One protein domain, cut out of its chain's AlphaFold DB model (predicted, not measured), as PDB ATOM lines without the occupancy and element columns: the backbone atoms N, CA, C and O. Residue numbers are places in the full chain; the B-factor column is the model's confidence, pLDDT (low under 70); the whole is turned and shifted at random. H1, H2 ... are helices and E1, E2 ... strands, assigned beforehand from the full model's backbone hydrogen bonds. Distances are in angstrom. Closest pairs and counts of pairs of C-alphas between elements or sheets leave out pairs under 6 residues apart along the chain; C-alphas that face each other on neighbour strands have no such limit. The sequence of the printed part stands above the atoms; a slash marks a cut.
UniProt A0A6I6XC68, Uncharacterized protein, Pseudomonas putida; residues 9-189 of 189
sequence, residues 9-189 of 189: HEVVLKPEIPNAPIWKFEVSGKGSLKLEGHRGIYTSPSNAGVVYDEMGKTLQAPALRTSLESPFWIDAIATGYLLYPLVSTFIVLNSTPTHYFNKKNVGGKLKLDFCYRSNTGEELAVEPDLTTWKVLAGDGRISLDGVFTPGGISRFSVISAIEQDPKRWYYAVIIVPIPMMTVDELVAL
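This is residues 9 to 189 of the 189 residues of an uncharacterized protein of Pseudomonas putida (UniProt A0A6I6XC68). Two lobes of strands make a flat model. In the first, the small sheet E1 E4 E3 is partly face to face with E2 E5 E6; in the second, two three-stranded sheets, E7 E8 E9 and E10 E11 E12, are face to face with their strands crossed, and H1 covers E7. The long hairpin E5 E6 reaches from the first lobe to the second, and residues 44 to 71 make a long loop between E4 and E5 that pairs briefly with E12. The printed part has 181 residues with twelve named strands, E1 to E12, then H1; the four sheets are antiparallel, and the class is mostly strand, with 87 residues in named elements, under half. The whole is compact, with a radius of gyration of the C-alphas of 18.3 A and spans of 58 by 44 by 23 A.

E1, residues 9 to 12, begins at C-alpha 9 (197.699, 169.964, 148.918). E2 is residues 22 to 25, E3 32 to 36 and E4 39 to 43. E5, residues 72 to 81, is 29.2 A long, and E6, residues 84 to 93, is 29.0 A. E7 is residues 99 to 106, E8, 25.1 A long, 109 to 117, and E9 123 to 125. E10 is residues 131 to 137, E11 157 to 163, and E12, 25.6 A long, 168 to 176. H1, residues 183 to 188, ends at C-alpha 188 (182.684, 146.506, 146.742).

The sheets form a stack of sheets, face to face in turn. In E1 E4 E3, N 11 and O 40 are 2.8 A apart, and N 34 and O 41 are 3.0 A apart. Its strands stand at 15 degrees to those of E2 E5 E6, where N 24 and O 78 are 3.0 A apart and, in the hairpin E5 E6, N 79 and O 86 2.7 A. That sheet faces E10 E11 E12; the closest C-alphas of E5 and E10 are those of Ile 74 and Leu 136, at 7.0 A. E7 E8 E9 is a meander, each strand the antiparallel neighbour of the one before, with N 102 to O 113 at 2.9 A and N 116 to O 124 at 2.9 A. E10 E11 E12, strongly twisted, is another meander, with N 134 to O 160 at 2.9 A and N 161 to O 172 at 3.1 A. The strands of these two sheets stand at 48 degrees, and the closest C-alphas of E7 and E12, those of His 99 and Ala 172, are 5.0 A apart. H1 is on the sheet E7 E8 E9 at a height of 7.8 A, over E7 and slantwise to the strands, at 51 degrees to E7 on the local plane; every O i to N i+4 pair in it is within hydrogen-bond range.

The two C-alphas farthest apart, those of Pro 18 and Thr 120, are 58.5 A apart. The printed part has no cut and ends at the chain's last residue, Leu 189. The links E4 to E5 and E10 to E11 are long, 28 and 19 residues. The mean pLDDT of the printed part is 89.9; residues 13 to 20, 26 to 28, 82 and 84 are under 70.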
ATOM      1  N   HIS A   9     198.966 170.171 149.604       75.00
ATOM      2  CA  HIS A   9     197.699 169.964 148.918       75.00
ATOM      3  C   HIS A   9     197.054 171.311 148.592       75.00
ATOM      4  O   HIS A   9     196.923 172.183 149.452       75.00
ATOM      5  N   GLU A  10     196.637 171.479 147.339       79.12
ATOM      6  CA  GLU A  10     195.938 172.681 146.887       79.12
ATOM      7  C   GLU A  10     194.429 172.550 147.149       79.12
ATOM      8  O   GLU A  10     193.791 171.586 146.726       79.12
ATOM      9  N   VAL A  11     193.852 173.547 147.821       72.56
ATOM     10  CA  VAL A  11     192.406 173.750 147.945       72.56
ATOM     11  C   VAL A  11     192.028 174.960 147.111       72.56
ATOM     12  O   VAL A  11     192.460 176.082 147.381       72.56
ATOM     13  N   VAL A  12     191.193 174.745 146.099       74.38
ATOM     14  CA  VAL A  12     190.750 175.807 145.194       74.38
ATOM     15  C   VAL A  12     189.269 176.065 145.401       74.38
ATOM     16  O   VAL A  12     188.445 175.170 145.209       74.38
ATOM     17  N   LEU A  13     188.918 177.310 145.719       60.97
ATOM     18  CA  LEU A  13     187.551 177.781 145.563       60.97
ATOM     19  C   LEU A  13     187.357 178.327 144.151       60.97
ATOM     20  O   LEU A  13     188.136 179.152 143.676       60.97
ATOM     21  N   LYS A  14     186.280 177.895 143.494       66.81
ATOM     22  CA  LYS A  14     185.798 178.471 142.233       66.81
ATOM     23  C   LYS A  14     184.497 179.234 142.497       66.81
ATOM     24  O   LYS A  14     183.431 178.705 142.191       66.81
ATOM     25  N   PRO A  15     184.534 180.405 143.149       60.62
ATOM     26  CA  PRO A  15     183.301 181.119 143.434       60.62
ATOM     27  C   PRO A  15     182.733 181.768 142.171       60.62
ATOM     28  O   PRO A  15     183.475 182.231 141.308       60.62
ATOM     29  N   GLU A  16     181.408 181.879 142.112       57.84
ATOM     30  CA  GLU A  16     180.709 182.715 141.125       57.84
ATOM     31  C   GLU A  16     180.782 184.216 141.475       57.84
ATOM     32  O   GLU A  16     180.398 185.069 140.680       57.84
ATOM     33  N   ILE A  17     181.288 184.552 142.669       59.84
ATOM     34  CA  ILE A  17     181.270 185.897 143.253       59.84
ATOM     35  C   ILE A  17     182.716 186.384 143.470       59.84
ATOM     36  O   ILE A  17     183.527 185.636 144.018       59.84
ATOM     37  N   PRO A  18     183.062 187.638 143.121       60.88
ATOM     38  CA  PRO A  18     184.444 188.133 143.187       60.88
ATOM     39  C   PRO A  18     184.989 188.356 144.608       60.88
ATOM     40  O   PRO A  18     186.180 188.620 144.769       60.88
ATOM     41  N   ASN A  19     184.158 188.254 145.648       67.94
ATOM     42  CA  ASN A  19     184.581 188.533 147.020       67.94
ATOM     43  C   ASN A  19     185.591 187.495 147.528       67.94
ATOM     44  O   ASN A  19     185.479 186.299 147.231       67.94
ATOM     45  N   ALA A  20     186.546 187.963 148.337       65.88
ATOM     46  CA  ALA A  20     187.522 187.106 148.993       65.88
ATOM     47  C   ALA A  20     186.814 186.159 149.987       65.88
ATOM     48  O   ALA A  20     186.038 186.628 150.826       65.88
ATOM     49  N   PRO A  21     187.046 184.842 149.897       72.56
ATOM     50  CA  PRO A  21     186.495 183.878 150.835       72.56
ATOM     51  C   PRO A  21     187.190 183.980 152.196       72.56
ATOM     52  O   PRO A  21     188.357 184.356 152.304       72.56
ATOM     53  N   ILE A  22     186.462 183.615 153.247       77.94
ATOM     54  CA  ILE A  22     187.016 183.434 154.587       77.94
ATOM     55  C   ILE A  22     187.749 182.102 154.595       77.94
ATOM     56  O   ILE A  22     187.174 181.110 154.165       77.94
ATOM     57  N   TRP A  23     188.964 182.071 155.132       77.06
ATOM     58  CA  TRP A  23     189.708 180.842 155.388       77.06
ATOM     59  C   TRP A  23     190.052 180.768 156.867       77.06
ATOM     60  O   TRP A  23     190.662 181.689 157.412       77.06
ATOM     61  N   LYS A  24     189.666 179.678 157.523       80.19
ATOM     62  CA  LYS A  24     190.006 179.433 158.924       80.19
ATOM     63  C   LYS A  24     190.104 177.939 159.186       80.19
ATOM     64  O   LYS A  24     189.322 177.162 158.645       80.19
ATOM     65  N   PHE A  25     191.026 177.544 160.054       76.69
ATOM     66  CA  PHE A  25     190.930 176.221 160.654       76.69
ATOM     67  C   PHE A  25     189.731 176.200 161.615       76.69
ATOM     68  O   PHE A  25     189.524 177.154 162.365       76.69
ATOM     69  N   GLU A  26     188.917 175.144 161.572       69.62
ATOM     70  CA  GLU A  26     187.791 174.978 162.508       69.62
ATOM     71  C   GLU A  26     188.255 174.583 163.917       69.62
ATOM     72  O   GLU A  26     187.565 174.836 164.902       69.62
ATOM     73  N   VAL A  27     189.449 174.001 164.008       63.88
ATOM     74  CA  VAL A  27     190.135 173.598 165.241       63.88
ATOM     75  C   VAL A  27     191.537 174.210 165.270       63.88
ATOM     76  O   VAL A  27     191.954 174.839 164.300       63.88
ATOM     77  N   SER A  28     192.300 174.036 166.353       68.38
ATOM     78  CA  SER A  28     193.739 174.341 166.346       68.38
ATOM     79  C   SER A  28     194.461 173.365 165.405       68.38
ATOM     80  O   SER A  28     194.988 172.344 165.855       68.38
ATOM     81  N   GLY A  29     194.397 173.640 164.099       73.00
ATOM     82  CA  GLY A  29     195.002 172.820 163.060       73.00
ATOM     83  C   GLY A  29     196.491 172.645 163.325       73.00
ATOM     84  O   GLY A  29     197.156 173.564 163.809       73.00
ATOM     85  N   LYS A  30     197.006 171.446 163.065       84.00
ATOM     86  CA  LYS A  30     198.428 171.147 163.252       84.00
ATOM     87  C   LYS A  30     199.238 171.609 162.046       84.00
ATOM     88  O   LYS A  30     200.381 172.023 162.223       84.00
ATOM     89  N   GLY A  31     198.656 171.541 160.847       85.94
ATOM     90  CA  GLY A  31     199.256 172.015 159.606       85.94
ATOM     91  C   GLY A  31     199.276 173.530 159.452       85.94
ATOM     92  O   GLY A  31     198.944 174.295 160.354       85.94
ATOM     93  N   SER A  32     199.677 173.967 158.263       87.00
ATOM     94  CA  SER A  32     199.703 175.383 157.898       87.00
ATOM     95  C   SER A  32     198.924 175.624 156.613       87.00
ATOM     96  O   SER A  32     198.793 174.734 155.771       87.00
ATOM     97  N   LEU A  33     198.382 176.832 156.481       86.50
ATOM     98  CA  LEU A  33     197.615 177.254 155.318       86.50
ATOM     99  C   LEU A  33     198.223 178.540 154.763       86.50
ATOM    100  O   LEU A  33     198.239 179.566 155.443       86.50
ATOM    101  N   LYS A  34     198.708 178.486 153.523       86.31
ATOM    102  CA  LYS A  34     199.152 179.664 152.772       86.31
ATOM    103  C   LYS A  34     198.049 180.079 151.805       86.31
ATOM    104  O   LYS A  34     197.573 179.253 151.034       86.31
ATOM    105  N   LEU A  35     197.644 181.344 151.840       83.88
ATOM    106  CA  LEU A  35     196.565 181.861 150.997       83.88
ATOM    107  C   LEU A  35     197.118 182.617 149.790       83.88
ATOM    108  O   LEU A  35     198.003 183.459 149.930       83.88
ATOM    109  N   GLU A  36     196.552 182.344 148.619       80.81
ATOM    110  CA  GLU A  36     196.871 182.983 147.342       80.81
ATOM    111  C   GLU A  36     195.556 183.301 146.601       80.81
ATOM    112  O   GLU A  36     195.086 182.558 145.738       80.81
ATOM    113  N   GLY A  37     194.901 184.401 146.989       74.62
ATOM    114  CA  GLY A  37     193.596 184.803 146.448       74.62
ATOM    115  C   GLY A  37     192.474 183.828 146.835       74.62
ATOM    116  O   GLY A  37     192.163 183.663 148.014       74.62
ATOM    117  N   HIS A  38     191.865 183.173 145.842       74.06
ATOM    118  CA  HIS A  38     190.844 182.125 146.027       74.06
ATOM    119  C   HIS A  38     191.430 180.722 146.234       74.06
ATOM    120  O   HIS A  38     190.696 179.730 146.219       74.06
ATOM    121  N   ARG A  39     192.750 180.626 146.415       79.88
ATOM    122  CA  ARG A  39     193.470 179.373 146.639       79.88
ATOM    123  C   ARG A  39     194.038 179.329 148.049       79.88
ATOM    124  O   ARG A  39     194.578 180.320 148.537       79.88
ATOM    125  N   GLY A  40     193.943 178.166 148.676       82.88
ATOM    126  CA  GLY A  40     194.620 177.838 149.920       82.88
ATOM    127  C   GLY A  40     195.532 176.639 149.702       82.88
ATOM    128  O   GLY A  40     195.069 175.581 149.293       82.88
ATOM    129  N   ILE A  41     196.825 176.788 149.969       86.31
ATOM    130  CA  ILE A  41     197.789 175.688 149.945       86.31
ATOM    131  C   ILE A  41     197.923 175.175 151.374       86.31
ATOM    132  O   ILE A  41     198.514 175.841 152.230       86.31
ATOM    133  N   TYR A  42     197.348 174.005 151.630       89.25
ATOM    134  CA  TYR A  42     197.542 173.287 152.880       89.25
ATOM    135  C   TYR A  42     198.887 172.564 152.842       89.25
ATOM    136  O   TYR A  42     199.211 171.890 151.866       89.25
ATOM    137  N   THR A  43     199.665 172.693 153.910       89.06
ATOM    138  CA  THR A  43     200.894 171.924 154.115       89.06
ATOM    139  C   THR A  43     200.747 171.127 155.399       89.06
ATOM    140  O   THR A  43     200.562 171.715 156.473       89.06
ATOM    141  N   SER A  44     200.825 169.799 155.289       86.12
ATOM    142  CA  SER A  44     200.796 168.929 156.459       86.12
ATOM    143  C   SER A  44     202.035 169.171 157.325       86.12
ATOM    144  O   SER A  44     203.112 169.475 156.799       86.12
ATOM    145  N   PRO A  45     201.940 169.008 158.651       83.75
ATOM    146  CA  PRO A  45     203.131 168.961 159.487       83.75
ATOM    147  C   PRO A  45     204.056 167.832 159.037       83.75
ATOM    148  O   PRO A  45     203.597 166.797 158.548       83.75
ATOM    149  N   SER A  46     205.358 168.025 159.228       78.06
ATOM    150  CA  SER A  46     206.316 166.937 159.056       78.06
ATOM    151  C   SER A  46     206.210 165.969 160.231       78.06
ATOM    152  O   SER A  46     206.128 166.380 161.388       78.06
ATOM    153  N   ASN A  47     206.252 164.679 159.927       73.19
ATOM    154  CA  ASN A  47     206.345 163.571 160.873       73.19
ATOM    155  C   ASN A  47     207.790 163.040 160.982       73.19
ATOM    156  O   ASN A  47     208.014 161.850 161.207       73.19
ATOM    157  N   ALA A  48     208.793 163.905 160.803       71.31
ATOM    158  CA  ALA A  48     210.194 163.521 160.934       71.31
ATOM    159  C   ALA A  48     210.483 162.915 162.323       71.31
ATOM    160  O   ALA A  48     210.161 163.512 163.347       71.31
ATOM    161  N   GLY A  49     211.135 161.749 162.353       84.31
ATOM    162  CA  GLY A  49     211.603 161.120 163.595       84.31
ATOM    163  C   GLY A  49     210.698 160.032 164.178       84.31
ATOM    164  O   GLY A  49     210.971 159.563 165.282       84.31
ATOM    165  N   VAL A  50     209.667 159.589 163.453       92.25
ATOM    166  CA  VAL A  50     208.897 158.396 163.840       92.25
ATOM    167  C   VAL A  50     209.807 157.170 163.851       92.25
ATOM    168  O   VAL A  50     210.499 156.878 162.875       92.25
ATOM    169  N   VAL A  51     209.792 156.441 164.965       95.56
ATOM    170  CA  VAL A  51     210.547 155.201 165.144       95.56
ATOM    171  C   VAL A  51     209.586 154.028 165.033       95.56
ATOM    172  O   VAL A  51     208.601 153.955 165.768       95.56
ATOM    173  N   TYR A  52     209.889 153.101 164.130       96.00
ATOM    174  CA  TYR A  52     209.116 151.882 163.918       96.00
ATOM    175  C   TYR A  52     209.724 150.700 164.685       96.00
ATOM    176  O   TYR A  52     210.940 150.618 164.858       96.00
ATOM    177  N   ASP A  53     208.869 149.805 165.182       96.31
ATOM    178  CA  ASP A  53     209.260 148.589 165.901       96.31
ATOM    179  C   ASP A  53     209.099 147.363 164.997       96.31
ATOM    180  O   ASP A  53     208.001 146.828 164.859       96.31
ATOM    181  N   GLU A  54     210.201 146.889 164.419       94.12
ATOM    182  CA  GLU A  54     210.238 145.688 163.565       94.12
ATOM    183  C   GLU A  54     209.829 144.403 164.309       94.12
ATOM    184  O   GLU A  54     209.513 143.391 163.692       94.12
ATOM    185  N   MET A  55     209.796 144.427 165.647       92.12
ATOM    186  CA  MET A  55     209.311 143.315 166.475       92.12
ATOM    187  C   MET A  55     207.803 143.414 166.767       92.12
ATOM    188  O   MET A  55     207.308 142.827 167.734       92.12
ATOM    189  N   GLY A  56     207.066 144.212 165.990       92.12
ATOM    190  CA  GLY A  56     205.609 144.275 166.041       92.12
ATOM    191  C   GLY A  56     204.947 142.945 165.666       92.12
ATOM    192  O   GLY A  56     205.537 142.083 165.017       92.12
ATOM    193  N   LYS A  57     203.683 142.777 166.072       96.00
ATOM    194  CA  LYS A  57     202.905 141.567 165.744       96.00
ATOM    195  C   LYS A  57     202.381 141.555 164.304       96.00
ATOM    196  O   LYS A  57     201.887 140.531 163.845       96.00
ATOM    197  N   THR A  58     202.425 142.700 163.629       96.94
ATOM    198  CA  THR A  58     201.861 142.939 162.300       96.94
ATOM    199  C   THR A  58     202.930 142.830 161.218       96.94
ATOM    200  O   THR A  58     204.104 143.068 161.484       96.94
ATOM    201  N   LEU A  59     202.524 142.521 159.984       94.25
ATOM    202  CA  LEU A  59     203.429 142.497 158.828       94.25
ATOM    203  C   LEU A  59     204.063 143.873 158.558       94.25
ATOM    204  O   LEU A  59     205.230 143.968 158.196       94.25
ATOM    205  N   GLN A  60     203.283 144.939 158.740       94.56
ATOM    206  CA  GLN A  60     203.774 146.313 158.712       94.56
ATOM    207  C   GLN A  60     204.316 146.678 160.096       94.56
ATOM    208  O   GLN A  60     203.584 146.549 161.078       94.56
ATOM    209  N   ALA A  61     205.548 147.182 160.184       96.44
ATOM    210  CA  ALA A  61     206.112 147.630 161.455       96.44
ATOM    211  C   ALA A  61     205.275 148.792 162.045       96.44
ATOM    212  O   ALA A  61     205.049 149.786 161.347       96.44
ATOM    213  N   PRO A  62     204.787 148.697 163.299       97.50
ATOM    214  CA  PRO A  62     204.072 149.777 163.975       97.50
ATOM    215  C   PRO A  62     205.016 150.867 164.479       97.50
ATOM    216  O   PRO A  62     206.145 150.597 164.885       97.50
ATOM    217  N   ALA A  63     204.521 152.102 164.542       97.31
ATOM    218  CA  ALA A  63     205.238 153.190 165.199       97.31
ATOM    219  C   ALA A  63     205.249 153.016 166.727       97.31
ATOM    220  O   ALA A  63     204.255 152.602 167.332       97.31
ATOM    221  N   LEU A  64     206.356 153.393 167.364       97.25
ATOM    222  CA  LEU A  64     206.481 153.471 168.815       97.25
ATOM    223  C   LEU A  64     205.772 154.711 169.357       97.25
ATOM    224  O   LEU A  64     206.033 155.830 168.911       97.25
ATOM    225  N   ARG A  65     204.966 154.527 170.406       96.00
ATOM    226  CA  ARG A  65     204.281 155.612 171.130       96.00
ATOM    227  C   ARG A  65     205.241 156.628 171.735       96.00
ATOM    228  O   ARG A  65     204.904 157.795 171.852       96.00
ATOM    229  N   THR A  66     206.455 156.207 172.083       95.81
ATOM    230  CA  THR A  66     207.502 157.102 172.596       95.81
ATOM    231  C   THR A  66     208.065 158.047 171.537       95.81
ATOM    232  O   THR A  66     208.644 159.067 171.896       95.81
ATOM    233  N   SER A  67     207.913 157.723 170.250       94.69
ATOM    234  CA  SER A  67     208.389 158.557 169.138       94.69
ATOM    235  C   SER A  67     207.300 159.439 168.529       94.69
ATOM    236  O   SER A  67     207.602 160.330 167.742       94.69
ATOM    237  N   LEU A  68     206.033 159.180 168.866       92.12
ATOM    238  CA  LEU A  68     204.890 159.793 168.206       92.12
ATOM    239  C   LEU A  68     203.708 159.944 169.166       92.12
ATOM    240  O   LEU A  68     203.183 158.950 169.664       92.12
ATOM    241  N   GLU A  69     203.246 161.182 169.357       90.56
ATOM    242  CA  GLU A  69     202.112 161.508 170.237       90.56
ATOM    243  C   GLU A  69     200.786 160.899 169.751       90.56
ATOM    244  O   GLU A  69     199.987 160.433 170.559       90.56
ATOM    245  N   SER A  70     200.550 160.893 168.436       92.38
ATOM    246  CA  SER A  70     199.324 160.369 167.825       92.38
ATOM    247  C   SER A  70     199.606 159.795 166.433       92.38
ATOM    248  O   SER A  70     200.330 160.436 165.665       92.38
ATOM    249  N   PRO A  71     199.011 158.645 166.056       94.44
ATOM    250  CA  PRO A  71     199.227 158.022 164.748       94.44
ATOM    251  C   PRO A  71     198.634 158.826 163.584       94.44
ATOM    252  O   PRO A  71     199.053 158.663 162.442       94.44
ATOM    253  N   PHE A  72     197.682 159.711 163.872       93.19
ATOM    254  CA  PHE A  72     197.048 160.595 162.901       93.19
ATOM    255  C   PHE A  72     196.535 161.875 163.572       93.19
ATOM    256  O   PHE A  72     196.361 161.927 164.796       93.19
ATOM    257  N   TRP A  73     196.223 162.891 162.772       90.25
ATOM    258  CA  TRP A  73     195.372 164.015 163.175       90.25
ATOM    259  C   TRP A  73     194.404 164.403 162.056       90.25
ATOM    260  O   TRP A  73     194.558 163.998 160.901       90.25
ATOM    261  N   ILE A  74     193.398 165.193 162.426       90.88
ATOM    262  CA  ILE A  74     192.452 165.803 161.499       90.88
ATOM    263  C   ILE A  74     192.674 167.305 161.501       90.88
ATOM    264  O   ILE A  74     192.577 167.937 162.552       90.88
ATOM    265  N   ASP A  75     192.886 167.862 160.315       91.00
ATOM    266  CA  ASP A  75     192.797 169.298 160.092       91.00
ATOM    267  C   ASP A  75     191.543 169.590 159.264       91.00
ATOM    268  O   ASP A  75     191.323 169.001 158.208       91.00
ATOM    269  N   ALA A  76     190.703 170.504 159.744       88.44
ATOM    270  CA  ALA A  76     189.513 170.958 159.032       88.44
ATOM    271  C   ALA A  76     189.664 172.439 158.693       88.44
ATOM    272  O   ALA A  76     189.879 173.268 159.579       88.44
ATOM    273  N   ILE A  77     189.566 172.758 157.406       86.94
ATOM    274  CA  ILE A  77     189.646 174.117 156.882       86.94
ATOM    275  C   ILE A  77     188.247 174.519 156.440       86.94
ATOM    276  O   ILE A  77     187.747 174.034 155.425       86.94
ATOM    277  N   ALA A  78     187.626 175.417 157.197       83.88
ATOM    278  CA  ALA A  78     186.428 176.103 156.752       83.88
ATOM    279  C   ALA A  78     186.824 177.202 155.765       83.88
ATOM    280  O   ALA A  78     187.667 178.061 156.049       83.88
ATOM    281  N   THR A  79     186.192 177.163 154.605       78.00
ATOM    282  CA  THR A  79     186.388 178.081 153.498       78.00
ATOM    283  C   THR A  79     185.047 178.509 152.905       78.00
ATOM    284  O   THR A  79     184.078 177.767 152.977       78.00
ATOM    285  N   GLY A  80     184.928 179.708 152.341       75.88
ATOM    286  CA  GLY A  80     183.685 180.173 151.707       75.88
ATOM    287  C   GLY A  80     183.205 181.520 152.232       75.88
ATOM    288  O   GLY A  80     184.013 182.404 152.513       75.88
ATOM    289  N   TYR A  81     181.888 181.700 152.337       73.06
ATOM    290  CA  TYR A  81     181.272 182.978 152.712       73.06
ATOM    291  C   TYR A  81     180.547 182.875 154.054       73.06
ATOM    292  O   TYR A  81     180.167 181.789 154.475       73.06
ATOM    293  N   LEU A  82     180.326 184.017 154.716       67.81
ATOM    294  CA  LEU A  82     179.800 184.113 156.089       67.81
ATOM    295  C   LEU A  82     178.546 183.258 156.368       67.81
ATOM    296  O   LEU A  82     178.377 182.791 157.488       67.81
ATOM    297  N   LEU A  83     177.691 183.049 155.363       70.31
ATOM    298  CA  LEU A  83     176.442 182.285 155.480       70.31
ATOM    299  C   LEU A  83     176.532 180.845 154.947       70.31
ATOM    300  O   LEU A  83     175.638 180.050 155.216       70.31
ATOM    301  N   TYR A  84     177.595 180.502 154.213       69.62
ATOM    302  CA  TYR A  84     177.774 179.200 153.563       69.62
ATOM    303  C   TYR A  84     179.237 178.744 153.668       69.62
ATOM    304  O   TYR A  84     179.988 178.839 152.687       69.62
ATOM    305  N   PRO A  85     179.684 178.293 154.855       72.81
ATOM    306  CA  PRO A  85     180.995 177.684 154.992       72.81
ATOM    307  C   PRO A  85     181.000 176.309 154.314       72.81
ATOM    308  O   PRO A  85     180.144 175.461 154.556       72.81
ATOM    309  N   LEU A  86     181.989 176.093 153.464       81.62
ATOM    310  CA  LEU A  86     182.397 174.802 152.935       81.62
ATOM    311  C   LEU A  86     183.577 174.314 153.772       81.62
ATOM    312  O   LEU A  86     184.458 175.097 154.110       81.62
ATOM    313  N   VAL A  87     183.623 173.030 154.105       84.06
ATOM    314  CA  VAL A  87     184.711 172.482 154.926       84.06
ATOM    315  C   VAL A  87     185.508 171.480 154.106       84.06
ATOM    316  O   VAL A  87     184.951 170.543 153.538       84.06
ATOM    317  N   SER A  88     186.821 171.679 154.049       87.44
ATOM    318  CA  SER A  88     187.776 170.693 153.548       87.44
ATOM    319  C   SER A  88     188.450 170.003 154.728       87.44
ATOM    320  O   SER A  88     189.057 170.663 155.571       87.44
ATOM    321  N   THR A  89     188.345 168.678 154.793       89.88
ATOM    322  CA  THR A  89     188.929 167.866 155.866       89.88
ATOM    323  C   THR A  89     190.141 167.102 155.352       89.88
ATOM    324  O   THR A  89     190.052 166.372 154.367       89.88
ATOM    325  N   PHE A  90     191.257 167.242 156.057       90.94
ATOM    326  CA  PHE A  90     192.510 166.544 155.815       90.94
ATOM    327  C   PHE A  90     192.729 165.511 156.909       90.94
ATOM    328  O   PHE A  90     192.696 165.830 158.098       90.94
ATOM    329  N   ILE A  91     192.976 164.274 156.493       91.81
ATOM    330  CA  ILE A  91     193.441 163.207 157.373       91.81
ATOM    331  C   ILE A  91     194.937 163.104 157.153       91.81
ATOM    332  O   ILE A  91     195.374 162.740 156.062       91.81
ATOM    333  N   VAL A  92     195.717 163.424 158.176       91.56
ATOM    334  CA  VAL A  92     197.168 163.284 158.101       91.56
ATOM    335  C   VAL A  92     197.565 162.053 158.884       91.56
ATOM    336  O   VAL A  92     197.287 161.944 160.079       91.56
ATOM    337  N   LEU A  93     198.186 161.113 158.182       92.69
ATOM    338  CA  LEU A  93     198.742 159.906 158.768       92.69
ATOM    339  C   LEU A  93     200.178 160.209 159.181       92.69
ATOM    340  O   LEU A  93     201.034 160.472 158.340       92.69
ATOM    341  N   ASN A  94     200.431 160.191 160.483       92.69
ATOM    342  CA  ASN A  94     201.750 160.504 161.028       92.69
ATOM    343  C   ASN A  94     202.660 159.281 161.027       92.69
ATOM    344  O   ASN A  94     203.876 159.416 161.091       92.69
ATOM    345  N   SER A  95     202.079 158.091 160.939       94.31
ATOM    346  CA  SER A  95     202.771 156.828 160.719       94.31
ATOM    347  C   SER A  95     201.978 155.966 159.748       94.31
ATOM    348  O   SER A  95     200.809 156.240 159.495       94.31
ATOM    349  N   THR A  96     202.564 154.907 159.203       93.06
ATOM    350  CA  THR A  96     201.810 153.971 158.355       93.06
ATOM    351  C   THR A  96     200.790 153.178 159.192       93.06
ATOM    352  O   THR A  96     201.168 152.636 160.237       93.06
ATOM    353  N   PRO A  97     199.514 153.068 158.768       97.06
ATOM    354  CA  PRO A  97     198.552 152.169 159.397       97.06
ATOM    355  C   PRO A  97     199.035 150.719 159.348       97.06
ATOM    356  O   PRO A  97     199.532 150.246 158.328       97.06
ATOM    357  N   THR A  98     198.871 149.998 160.449       98.00
ATOM    358  CA  THR A  98     199.249 148.576 160.559       98.00
ATOM    359  C   THR A  98     198.062 147.632 160.454       98.00
ATOM    360  O   THR A  98     198.234 146.430 160.268       98.00
ATOM    361  N   HIS A  99     196.864 148.184 160.598       98.50
ATOM    362  CA  HIS A  99     195.596 147.487 160.536       98.50
ATOM    363  C   HIS A  99     194.761 148.031 159.375       98.50
ATOM    364  O   HIS A  99     195.077 149.063 158.779       98.50
ATOM    365  N   TYR A 100     193.660 147.355 159.082       98.19
ATOM    366  CA  TYR A 100     192.702 147.740 158.053       98.19
ATOM    367  C   TYR A 100     191.279 147.368 158.471       98.19
ATOM    368  O   TYR A 100     191.056 146.725 159.498       98.19
ATOM    369  N   PHE A 101     190.313 147.793 157.659       98.44
ATOM    370  CA  PHE A 101     188.913 147.442 157.842       98.44
ATOM    371  C   PHE A 101     188.439 146.493 156.754       98.44
ATOM    372  O   PHE A 101     188.460 146.842 155.573       98.44
ATOM    373  N   ASN A 102     187.921 145.343 157.168       97.56
ATOM    374  CA  ASN A 102     187.057 144.540 156.319       97.56
ATOM    375  C   ASN A 102     185.643 145.127 156.374       97.56
ATOM    376  O   ASN A 102     185.061 145.294 157.446       97.56
ATOM    377  N   LYS A 103     185.091 145.468 155.209       97.69
ATOM    378  CA  LYS A 103     183.781 146.118 155.078       97.69
ATOM    379  C   LYS A 103     182.724 145.065 154.775       97.69
ATOM    380  O   LYS A 103     182.935 144.208 153.922       97.69
ATOM    381  N   LYS A 104     181.579 145.135 155.450       97.69
ATOM    382  CA  LYS A 104     180.447 144.223 155.240       97.69
ATOM    383  C   LYS A 104     179.131 144.990 155.235       97.69
ATOM    384  O   LYS A 104     178.962 145.939 155.997       97.69
ATOM    385  N   ASN A 105     178.181 144.536 154.421       97.31
ATOM    386  CA  ASN A 105     176.787 144.950 154.531       97.31
ATOM    387  C   ASN A 105     176.049 143.958 155.439       97.31
ATOM    388  O   ASN A 105     175.948 142.774 155.121       97.31
ATOM    389  N   VAL A 106     175.544 144.436 156.575       96.81
ATOM    390  CA  VAL A 106     174.741 143.642 157.509       96.81
ATOM    391  C   VAL A 106     173.393 144.327 157.681       96.81
ATOM    392  O   VAL A 106     173.274 145.326 158.388       96.81
ATOM    393  N   GLY A 107     172.367 143.802 157.008       93.50
ATOM    394  CA  GLY A 107     171.004 144.333 157.098       93.50
ATOM    395  C   GLY A 107     170.878 145.785 156.618       93.50
ATOM    396  O   GLY A 107     170.176 146.574 157.246       93.50
ATOM    397  N   GLY A 108     171.597 146.156 155.553       93.88
ATOM    398  CA  GLY A 108     171.607 147.513 154.998       93.88
ATOM    399  C   GLY A 108     172.497 148.497 155.759       93.88
ATOM    400  O   GLY A 108     172.473 149.691 155.464       93.88
ATOM    401  N   LYS A 109     173.273 148.028 156.741       96.38
ATOM    402  CA  LYS A 109     174.220 148.842 157.509       96.38
ATOM    403  C   LYS A 109     175.650 148.444 157.188       96.38
ATOM    404  O   LYS A 109     175.958 147.260 157.058       96.38
ATOM    405  N   LEU A 110     176.530 149.438 157.121       98.31
ATOM    406  CA  LEU A 110     177.965 149.206 157.022       98.31
ATOM    407  C   LEU A 110     178.483 148.682 158.366       98.31
ATOM    408  O   LEU A 110     178.379 149.365 159.386       98.31
ATOM    409  N   LYS A 111     179.070 147.488 158.348       98.12
ATOM    410  CA  LYS A 111     179.875 146.942 159.437       98.12
ATOM    411  C   LYS A 111     181.348 146.956 159.033       98.12
ATOM    412  O   LYS A 111     181.689 146.549 157.924       98.12
ATOM    413  N   LEU A 112     182.196 147.426 159.938       98.44
ATOM    414  CA  LEU A 112     183.645 147.432 159.814       98.44
ATOM    415  C   LEU A 112     184.222 146.432 160.814       98.44
ATOM    416  O   LEU A 112     184.100 146.626 162.020       98.44
ATOM    417  N   ASP A 113     184.866 145.383 160.314       98.12
ATOM    418  CA  ASP A 113     185.682 144.501 161.143       98.12
ATOM    419  C   ASP A 113     187.115 145.043 161.151       98.12
ATOM    420  O   ASP A 113     187.699 145.290 160.094       98.12
ATOM    421  N   PHE A 114     187.665 145.276 162.342       98.62
ATOM    422  CA  PHE A 114     189.022 145.786 162.515       98.62
ATOM    423  C   PHE A 114     190.016 144.622 162.495       98.62
ATOM    424  O   PHE A 114     189.962 143.740 163.350       98.62
ATOM    425  N   CYS A 115     190.893 144.602 161.493       98.38
ATOM    426  CA  CYS A 115     191.731 143.451 161.169       98.38
ATOM    427  C   CYS A 115     193.198 143.848 160.984       98.38
ATOM    428  O   CYS A 115     193.523 145.004 160.710       98.38
ATOM    429  N   TYR A 116     194.089 142.867 161.081       98.31
ATOM    430  CA  TYR A 116     195.489 143.004 160.701       98.31
ATOM    431  C   TYR A 116     196.014 141.724 160.069       98.31
ATOM    432  O   TYR A 116     195.467 140.640 160.259       98.31
ATOM    433  N   ARG A 117     197.128 141.862 159.346       98.12
ATOM    434  CA  ARG A 117     197.957 140.721 158.961       98.12
ATOM    435  C   ARG A 117     199.083 140.560 159.959       98.12
ATOM    436  O   ARG A 117     199.821 141.518 160.200       98.12
ATOM    437  N   SER A 118     199.207 139.374 160.540       96.81
ATOM    438  CA  SER A 118     200.299 139.035 161.443       96.81
ATOM    439  C   SER A 118     201.647 139.057 160.713       96.81
ATOM    440  O   SER A 118     201.718 139.063 159.481       96.81
ATOM    441  N   ASN A 119     202.739 139.009 161.468       93.56
ATOM    442  CA  ASN A 119     204.083 138.813 160.920       93.56
ATOM    443  C   ASN A 119     204.270 137.459 160.195       93.56
ATOM    444  O   ASN A 119     205.217 137.310 159.426       93.56
ATOM    445  N   THR A 120     203.364 136.492 160.389       93.94
ATOM    446  CA  THR A 120     203.311 135.229 159.631       93.94
ATOM    447  C   THR A 120     202.446 135.325 158.370       93.94
ATOM    448  O   THR A 120     202.387 134.372 157.597       93.94
ATOM    449  N   GLY A 121     201.794 136.468 158.138       94.25
ATOM    450  CA  GLY A 121     200.908 136.713 157.000       94.25
ATOM    451  C   GLY A 121     199.456 136.271 157.210       94.25
ATOM    452  O   GLY A 121     198.650 136.420 156.294       94.25
ATOM    453  N   GLU A 122     199.111 135.759 158.392       96.94
ATOM    454  CA  GLU A 122     197.746 135.362 158.747       96.94
ATOM    455  C   GLU A 122     196.859 136.592 158.968       96.94
ATOM    456  O   GLU A 122     197.271 137.560 159.606       96.94
ATOM    457  N   GLU A 123     195.634 136.553 158.448       97.56
ATOM    458  CA  GLU A 123     194.632 137.591 158.683       97.56
ATOM    459  C   GLU A 123     193.864 137.310 159.975       97.56
ATOM    460  O   GLU A 123     193.246 136.257 160.130       97.56
ATOM    461  N   LEU A 124     193.888 138.275 160.891       97.88
ATOM    462  CA  LEU A 124     193.278 138.176 162.211       97.88
ATOM    463  C   LEU A 124     192.373 139.383 162.469       97.88
ATOM    464  O   LEU A 124     192.678 140.510 162.071       97.88
ATOM    465  N   ALA A 125     191.264 139.146 163.167       97.50
ATOM    466  CA  ALA A 125     190.431 140.210 163.717       97.50
ATOM    467  C   ALA A 125     190.978 140.650 165.080       97.50
ATOM    468  O   ALA A 125     191.433 139.823 165.870       97.50
ATOM    469  N   VAL A 126     190.916 141.949 165.360       97.94
ATOM    470  CA  VAL A 126     191.211 142.485 166.689       97.94
ATOM    471  C   VAL A 126     190.027 142.210 167.607       97.94
ATOM    472  O   VAL A 126     188.868 142.344 167.209       97.94
ATOM    473  N   GLU A 127     190.314 141.834 168.851       95.62
ATOM    474  CA  GLU A 127     189.280 141.620 169.857       95.62
ATOM    475  C   GLU A 127     188.501 142.922 170.132       95.62
ATOM    476  O   GLU A 127     189.113 143.994 170.258       95.62
ATOM    477  N   PRO A 128     187.159 142.866 170.258       94.19
ATOM    478  CA  PRO A 128     186.348 144.054 170.528       94.19
ATOM    479  C   PRO A 128     186.792 144.820 171.779       94.19
ATOM    480  O   PRO A 128     186.882 146.046 171.739       94.19
ATOM    481  N   ASP A 129     187.163 144.110 172.848       95.56
ATOM    482  CA  ASP A 129     187.572 144.708 174.127       95.56
ATOM    483  C   ASP A 129     188.916 145.452 174.048       95.56
ATOM    484  O   ASP A 129     189.190 146.352 174.844       95.56
ATOM    485  N   LEU A 130     189.740 145.127 173.047       97.25
ATOM    486  CA  LEU A 130     190.994 145.824 172.760       97.25
ATOM    487  C   LEU A 130     190.813 146.959 171.748       97.25
ATOM    488  O   LEU A 130     191.760 147.702 171.488       97.25
ATOM    489  N   THR A 131     189.617 147.125 171.180       98.12
ATOM    490  CA  THR A 131     189.367 148.069 170.093       98.12
ATOM    491  C   THR A 131     188.737 149.360 170.601       98.12
ATOM    492  O   THR A 131     187.660 149.382 171.189       98.12
ATOM    493  N   THR A 132     189.382 150.488 170.305       98.12
ATOM    494  CA  THR A 132     188.820 151.822 170.537       98.12
ATOM    495  C   THR A 132     188.378 152.443 169.221       98.12
ATOM    496  O   THR A 132     189.211 152.863 168.417       98.12
ATOM    497  N   TRP A 133     187.066 152.553 169.028       98.38
ATOM    498  CA  TRP A 133     186.469 153.215 167.872       98.38
ATOM    499  C   TRP A 133     186.273 154.712 168.107       98.38
ATOM    500  O   TRP A 133     185.866 155.135 169.190       98.38
ATOM    501  N   LYS A 134     186.510 155.522 167.073       97.56
ATOM    502  CA  LYS A 134     186.194 156.957 167.074       97.56
ATOM    503  C   LYS A 134     185.719 157.423 165.706       97.56
ATOM    504  O   LYS A 134     186.245 156.992 164.681       97.56
ATOM    505  N   VAL A 135     184.774 158.360 165.711       97.31
ATOM    506  CA  VAL A 135     184.496 159.225 164.560       97.31
ATOM    507  C   VAL A 135     185.363 160.467 164.718       97.31
ATOM    508  O   VAL A 135     185.263 161.167 165.723       97.31
ATOM    509  N   LEU A 136     186.261 160.690 163.765       95.12
ATOM    510  CA  LEU A 136     187.237 161.777 163.796       95.12
ATOM    511  C   LEU A 136     186.726 163.049 163.111       95.12
ATOM    512  O   LEU A 136     187.143 164.145 163.467       95.12
ATOM    513  N   ALA A 137     185.847 162.897 162.119       94.12
ATOM    514  CA  ALA A 137     185.213 163.991 161.389       94.12
ATOM    515  C   ALA A 137     183.868 163.541 160.804       94.12
ATOM    516  O   ALA A 137     183.641 162.342 160.609       94.12
ATOM    517  N   GLY A 138     183.008 164.507 160.484       93.31
ATOM    518  CA  GLY A 138     181.616 164.266 160.111       93.31
ATOM    519  C   GLY A 138     180.714 164.061 161.329       93.31
ATOM    520  O   GLY A 138     181.136 164.236 162.469       93.31
ATOM    521  N   ASP A 139     179.458 163.708 161.081       94.25
ATOM    522  CA  ASP A 139     178.411 163.598 162.104       94.25
ATOM    523  C   ASP A 139     177.807 162.186 162.209       94.25
ATOM    524  O   ASP A 139     176.768 161.988 162.840       94.25
ATOM    525  N   GLY A 140     178.456 161.191 161.600       96.44
ATOM    526  CA  GLY A 140     178.107 159.788 161.781       96.44
ATOM    527  C   GLY A 140     178.465 159.259 163.168       96.44
ATOM    528  O   GLY A 140     179.074 159.927 164.006       96.44
ATOM    529  N   ARG A 141     178.081 158.009 163.420       97.81
ATOM    530  CA  ARG A 141     178.353 157.288 164.668       97.81
ATOM    531  C   ARG A 141     178.829 155.878 164.354       97.81
ATOM    532  O   ARG A 141     178.381 155.272 163.385       97.81
ATOM    533  N   ILE A 142     179.697 155.342 165.198       98.12
ATOM    534  CA  ILE A 142     180.200 153.969 165.112       98.12
ATOM    535  C   ILE A 142     179.948 153.285 166.458       98.12
ATOM    536  O   ILE A 142     180.176 153.887 167.510       98.12
ATOM    537  N   SER A 143     179.395 152.072 166.440       97.12
ATOM    538  CA  SER A 143     179.213 151.272 167.658       97.12
ATOM    539  C   SER A 143     180.525 150.611 168.094       97.12
ATOM    540  O   SER A 143     181.484 150.560 167.326       97.12
ATOM    541  N   LEU A 144     180.544 150.044 169.306       95.50
ATOM    542  CA  LEU A 144     181.672 149.231 169.786       95.50
ATOM    543  C   LEU A 144     181.922 147.999 168.892       95.50
ATOM    544  O   LEU A 144     183.066 147.634 168.656       95.50
ATOM    545  N   ASP A 145     180.859 147.443 168.304       94.81
ATOM    546  CA  ASP A 145     180.940 146.322 167.349       94.81
ATOM    547  C   ASP A 145     181.242 146.742 165.894       94.81
ATOM    548  O   ASP A 145     181.021 145.963 164.963       94.81
ATOM    549  N   GLY A 146     181.660 147.993 165.665       97.38
ATOM    550  CA  GLY A 146     182.031 148.481 164.334       97.38
ATOM    551  C   GLY A 146     180.859 148.708 163.369       97.38
ATOM    552  O   GLY A 146     181.062 148.761 162.158       97.38
ATOM    553  N   VAL A 147     179.620 148.854 163.856       98.00
ATOM    554  CA  VAL A 147     178.451 149.157 163.011       98.00
ATOM    555  C   VAL A 147     178.293 150.665 162.856       98.00
ATOM    556  O   VAL A 147     178.088 151.393 163.832       98.00
ATOM    557  N   PHE A 148     178.379 151.140 161.617       98.06
ATOM    558  CA  PHE A 148     178.261 152.553 161.291       98.06
ATOM    559  C   PHE A 148     176.798 152.973 161.124       98.06
ATOM    560  O   PHE A 148     175.986 152.278 160.510       98.06
ATOM    561  N   THR A 149     176.472 154.147 161.654       97.31
ATOM    562  CA  THR A 149     175.200 154.840 161.449       97.31
ATOM    563  C   THR A 149     175.495 156.225 160.868       97.31
ATOM    564  O   THR A 149     176.192 157.001 161.528       97.31
ATOM    565  N   PRO A 150     175.000 156.551 159.660       95.62
ATOM    566  CA  PRO A 150     175.243 157.851 159.048       95.62
ATOM    567  C   PRO A 150     174.580 158.979 159.841       95.62
ATOM    568  O   PRO A 150     173.541 158.786 160.476       95.62
ATOM    569  N   GLY A 151     175.204 160.154 159.785       94.06
ATOM    570  CA  GLY A 151     174.614 161.400 160.258       94.06
ATOM    571  C   GLY A 151     173.636 161.995 159.240       94.06
ATOM    572  O   GLY A 151     173.268 161.350 158.255       94.06
ATOM    573  N   GLY A 152     173.198 163.228 159.490       89.75
ATOM    574  CA  GLY A 152     172.226 163.937 158.648       89.75
ATOM    575  C   GLY A 152     172.775 165.185 157.954       89.75
ATOM    576  O   GLY A 152     172.158 165.675 157.010       89.75
ATOM    577  N   ILE A 153     173.911 165.706 158.418       88.75
ATOM    578  CA  ILE A 153     174.496 166.980 157.991       88.75
ATOM    579  C   ILE A 153     175.706 166.728 157.092       88.75
ATOM    580  O   ILE A 153     175.781 167.280 155.992       88.75
ATOM    581  N   SER A 154     176.658 165.900 157.535       89.38
ATOM    582  CA  SER A 154     177.863 165.618 156.761       89.38
ATOM    583  C   SER A 154     177.583 164.599 155.666       89.38
ATOM    584  O   SER A 154     176.785 163.674 155.807       89.38
ATOM    585  N   ARG A 155     178.290 164.751 154.549       91.25
ATOM    586  CA  ARG A 155     178.229 163.815 153.420       91.25
ATOM    587  C   ARG A 155     179.224 162.657 153.534       91.25
ATOM    588  O   ARG A 155     179.184 161.731 152.730       91.25
ATOM    589  N   PHE A 156     180.093 162.712 154.536       95.19
ATOM    590  CA  PHE A 156     181.042 161.662 154.866       95.19
ATOM    591  C   PHE A 156     181.280 161.615 156.375       95.19
ATOM    592  O   PHE A 156     180.980 162.557 157.111       95.19
ATOM    593  N   SER A 157     181.867 160.524 156.845       96.50
ATOM    594  CA  SER A 157     182.454 160.428 158.180       96.50
ATOM    595  C   SER A 157     183.847 159.832 158.085       96.50
ATOM    596  O   SER A 157     184.102 158.983 157.237       96.50
ATOM    597  N   VAL A 158     184.753 160.263 158.953       97.44
ATOM    598  CA  VAL A 158     186.075 159.647 159.090       97.44
ATOM    599  C   VAL A 158     186.057 158.786 160.335       97.44
ATOM    600  O   VAL A 158     185.760 159.283 161.420       97.44
ATOM    601  N   ILE A 159     186.365 157.506 160.183       98.19
ATOM    602  CA  ILE A 159     186.333 156.531 161.270       98.19
ATOM    603  C   ILE A 159     187.744 156.024 161.504       98.19
ATOM    604  O   ILE A 159     188.459 155.707 160.556       98.19
ATOM    605  N   SER A 160     188.126 155.918 162.770       98.44
ATOM    606  CA  SER A 160     189.345 155.235 163.186       98.44
ATOM    607  C   SER A 160     189.050 154.134 164.186       98.44
ATOM    608  O   SER A 160     188.150 154.278 165.019       98.44
ATOM    609  N   ALA A 161     189.889 153.111 164.159       98.62
ATOM    610  CA  ALA A 161     190.004 152.119 165.210       98.62
ATOM    611  C   ALA A 161     191.464 152.048 165.650       98.62
ATOM    612  O   ALA A 161     192.373 152.091 164.817       98.62
ATOM    613  N   ILE A 162     191.673 151.983 166.961       98.56
ATOM    614  CA  ILE A 162     192.984 151.802 167.582       98.56
ATOM    615  C   ILE A 162     192.911 150.554 168.452       98.56
ATOM    616  O   ILE A 162     192.029 150.459 169.306       98.56
ATOM    617  N   GLU A 163     193.845 149.630 168.259       98.44
ATOM    618  CA  GLU A 163     194.060 148.530 169.193       98.44
ATOM    619  C   GLU A 163     194.880 149.036 170.385       98.44
ATOM    620  O   GLU A 163     195.871 149.763 170.236       98.44
ATOM    621  N   GLN A 164     194.458 148.660 171.586       97.19
ATOM    622  CA  GLN A 164     195.169 148.984 172.811       97.19
ATOM    623  C   GLN A 164     196.504 148.229 172.886       97.19
ATOM    624  O   GLN A 164     196.550 147.018 173.063       97.19
ATOM    625  N   ASP A 165     197.607 148.971 172.814       97.38
ATOM    626  CA  ASP A 165     198.956 148.490 173.117       97.38
ATOM    627  C   ASP A 165     199.715 149.623 173.832       97.38
ATOM    628  O   ASP A 165     199.639 150.775 173.391       97.38
ATOM    629  N   PRO A 166     200.422 149.349 174.944       95.88
ATOM    630  CA  PRO A 166     201.087 150.386 175.737       95.88
ATOM    631  C   PRO A 166     202.332 150.981 175.063       95.88
ATOM    632  O   PRO A 166     202.776 152.066 175.438       95.88
ATOM    633  N   LYS A 167     202.915 150.294 174.077       97.12
ATOM    634  CA  LYS A 167     204.187 150.646 173.432       97.12
ATOM    635  C   LYS A 167     204.002 151.119 171.991       97.12
ATOM    636  O   LYS A 167     204.790 151.939 171.522       97.12
ATOM    637  N   ARG A 168     202.999 150.611 171.280       97.81
ATOM    638  CA  ARG A 168     202.880 150.710 169.822       97.81
ATOM    639  C   ARG A 168     201.567 151.341 169.391       97.81
ATOM    640  O   ARG A 168     200.548 151.264 170.079       97.81
ATOM    641  N   TRP A 169     201.608 151.965 168.222       97.94
ATOM    642  CA  TRP A 169     200.426 152.424 167.516       97.94
ATOM    643  C   TRP A 169     199.943 151.354 166.539       97.94
ATOM    644  O   TRP A 169     200.524 151.149 165.473       97.94
ATOM    645  N   TYR A 170     198.844 150.704 166.909       98.44
ATOM    646  CA  TYR A 170     198.102 149.771 166.072       98.44
ATOM    647  C   TYR A 170     196.767 150.392 165.698       98.44
ATOM    648  O   TYR A 170     195.949 150.667 166.575       98.44
ATOM    649  N   TYR A 171     196.575 150.709 164.419       98.62
ATOM    650  CA  TYR A 171     195.429 151.514 164.019       98.62
ATOM    651  C   TYR A 171     195.076 151.387 162.536       98.62
ATOM    652  O   TYR A 171     195.919 151.015 161.713       98.62
ATOM    653  N   ALA A 172     193.834 151.755 162.222       98.50
ATOM    654  CA  ALA A 172     193.327 151.979 160.873       98.50
ATOM    655  C   ALA A 172     192.446 153.235 160.834       98.50
ATOM    656  O   ALA A 172     191.836 153.611 161.841       98.50
ATOM    657  N   VAL A 173     192.355 153.864 159.659       98.25
ATOM    658  CA  VAL A 173     191.465 155.001 159.380       98.25
ATOM    659  C   VAL A 173     190.772 154.774 158.037       98.25
ATOM    660  O   VAL A 173     191.390 154.271 157.102       98.25
ATOM    661  N   ILE A 174     189.496 155.141 157.931       97.69
ATOM    662  CA  ILE A 174     188.715 155.072 156.692       97.69
ATOM    663  C   ILE A 174     187.795 156.284 156.553       97.69
ATOM    664  O   ILE A 174     187.233 156.775 157.534       97.69
ATOM    665  N   ILE A 175     187.617 156.748 155.317       97.06
ATOM    666  CA  ILE A 175     186.564 157.697 154.948       97.06
ATOM    667  C   ILE A 175     185.339 156.888 154.528       97.06
ATOM    668  O   ILE A 175     185.418 156.073 153.614       97.06
ATOM    669  N   VAL A 176     184.209 157.128 155.184       97.44
ATOM    670  CA  VAL A 176     182.907 156.537 154.873       97.44
ATOM    671  C   VAL A 176     182.050 157.588 154.165       97.44
ATOM    672  O   VAL A 176     181.531 158.484 154.834       97.44
ATOM    673  N   PRO A 177     181.868 157.512 152.833       96.06
ATOM    674  CA  PRO A 177     181.151 158.519 152.047       96.06
ATOM    675  C   PRO A 177     179.632 158.286 152.022       96.06
ATOM    676  O   PRO A 177     178.983 158.495 151.008       96.06
ATOM    677  N   ILE A 178     179.029 157.808 153.108       92.94
ATOM    678  CA  ILE A 178     177.572 157.613 153.179       92.94
ATOM    679  C   ILE A 178     176.954 158.925 153.695       92.94
ATOM    680  O   ILE A 178     177.399 159.401 154.742       92.94
ATOM    681  N   PRO A 179     175.944 159.515 153.019       90.94
ATOM    682  CA  PRO A 179     175.091 158.923 151.976       90.94
ATOM    683  C   PRO A 179     175.454 159.281 150.519       90.94
ATOM    684  O   PRO A 179     174.602 159.156 149.646       90.94
ATOM    685  N   MET A 180     176.664 159.767 150.220       92.31
ATOM    686  CA  MET A 180     177.085 159.993 148.820       92.31
ATOM    687  C   MET A 180     177.214 158.694 148.020       92.31
ATOM    688  O   MET A 180     177.101 158.725 146.798       92.31
ATOM    689  N   MET A 181     177.446 157.582 148.710       94.44
ATOM    690  CA  MET A 181     177.427 156.235 148.162       94.44
ATOM    691  C   MET A 181     176.586 155.304 149.032       94.44
ATOM    692  O   MET A 181     176.400 155.534 150.233       94.44
ATOM    693  N   THR A 182     176.087 154.238 148.421       95.12
ATOM    694  CA  THR A 182     175.387 153.153 149.107       95.12
ATOM    695  C   THR A 182     176.364 152.274 149.891       95.12
ATOM    696  O   THR A 182     177.576 152.278 149.661       95.12
ATOM    697  N   VAL A 183     175.836 151.489 150.836       96.31
ATOM    698  CA  VAL A 183     176.650 150.525 151.594       96.31
ATOM    699  C   VAL A 183     177.264 149.479 150.662       96.31
ATOM    700  O   VAL A 183     178.436 149.152 150.825       96.31
ATOM    701  N   ASP A 184     176.513 148.991 149.673       96.81
ATOM    702  CA  ASP A 184     176.994 147.964 148.743       96.81
ATOM    703  C   ASP A 184     178.136 148.470 147.859       96.81
ATOM    704  O   ASP A 184     179.148 147.786 147.720       96.81
ATOM    705  N   GLU A 185     178.029 149.697 147.339       96.56
ATOM    706  CA  GLU A 185     179.117 150.326 146.582       96.56
ATOM    707  C   GLU A 185     180.389 150.452 147.427       96.56
ATOM    708  O   GLU A 185     181.483 150.195 146.934       96.56
ATOM    709  N   LEU A 186     180.266 150.810 148.710       95.38
ATOM    710  CA  LEU A 186     181.423 150.977 149.593       95.38
ATOM    711  C   LEU A 186     182.080 149.642 149.954       95.38
ATOM    712  O   LEU A 186     183.304 149.566 150.096       95.38
ATOM    713  N   VAL A 187     181.273 148.597 150.125       96.62
ATOM    714  CA  VAL A 187     181.749 147.239 150.408       96.62
ATOM    715  C   VAL A 187     182.477 146.643 149.201       96.62
ATOM    716  O   VAL A 187     183.414 145.878 149.400       96.62
ATOM    717  N   ALA A 188     182.088 147.012 147.978       94.50
ATOM    718  CA  ALA A 188     182.684 146.506 146.742       94.50
ATOM    719  C   ALA A 188     184.036 147.146 146.356       94.50
ATOM    720  O   ALA A 188     184.705 146.620 145.465       94.50
ATOM    721  N   LEU A 189     184.423 148.264 146.986       88.38
ATOM    722  CA  LEU A 189     185.735 148.914 146.805       88.38
ATOM    723  C   LEU A 189     186.872 148.114 147.443       88.38
ATOM    724  O   LEU A 189     187.987 148.147 146.888       88.38
TER     725      LEU A 189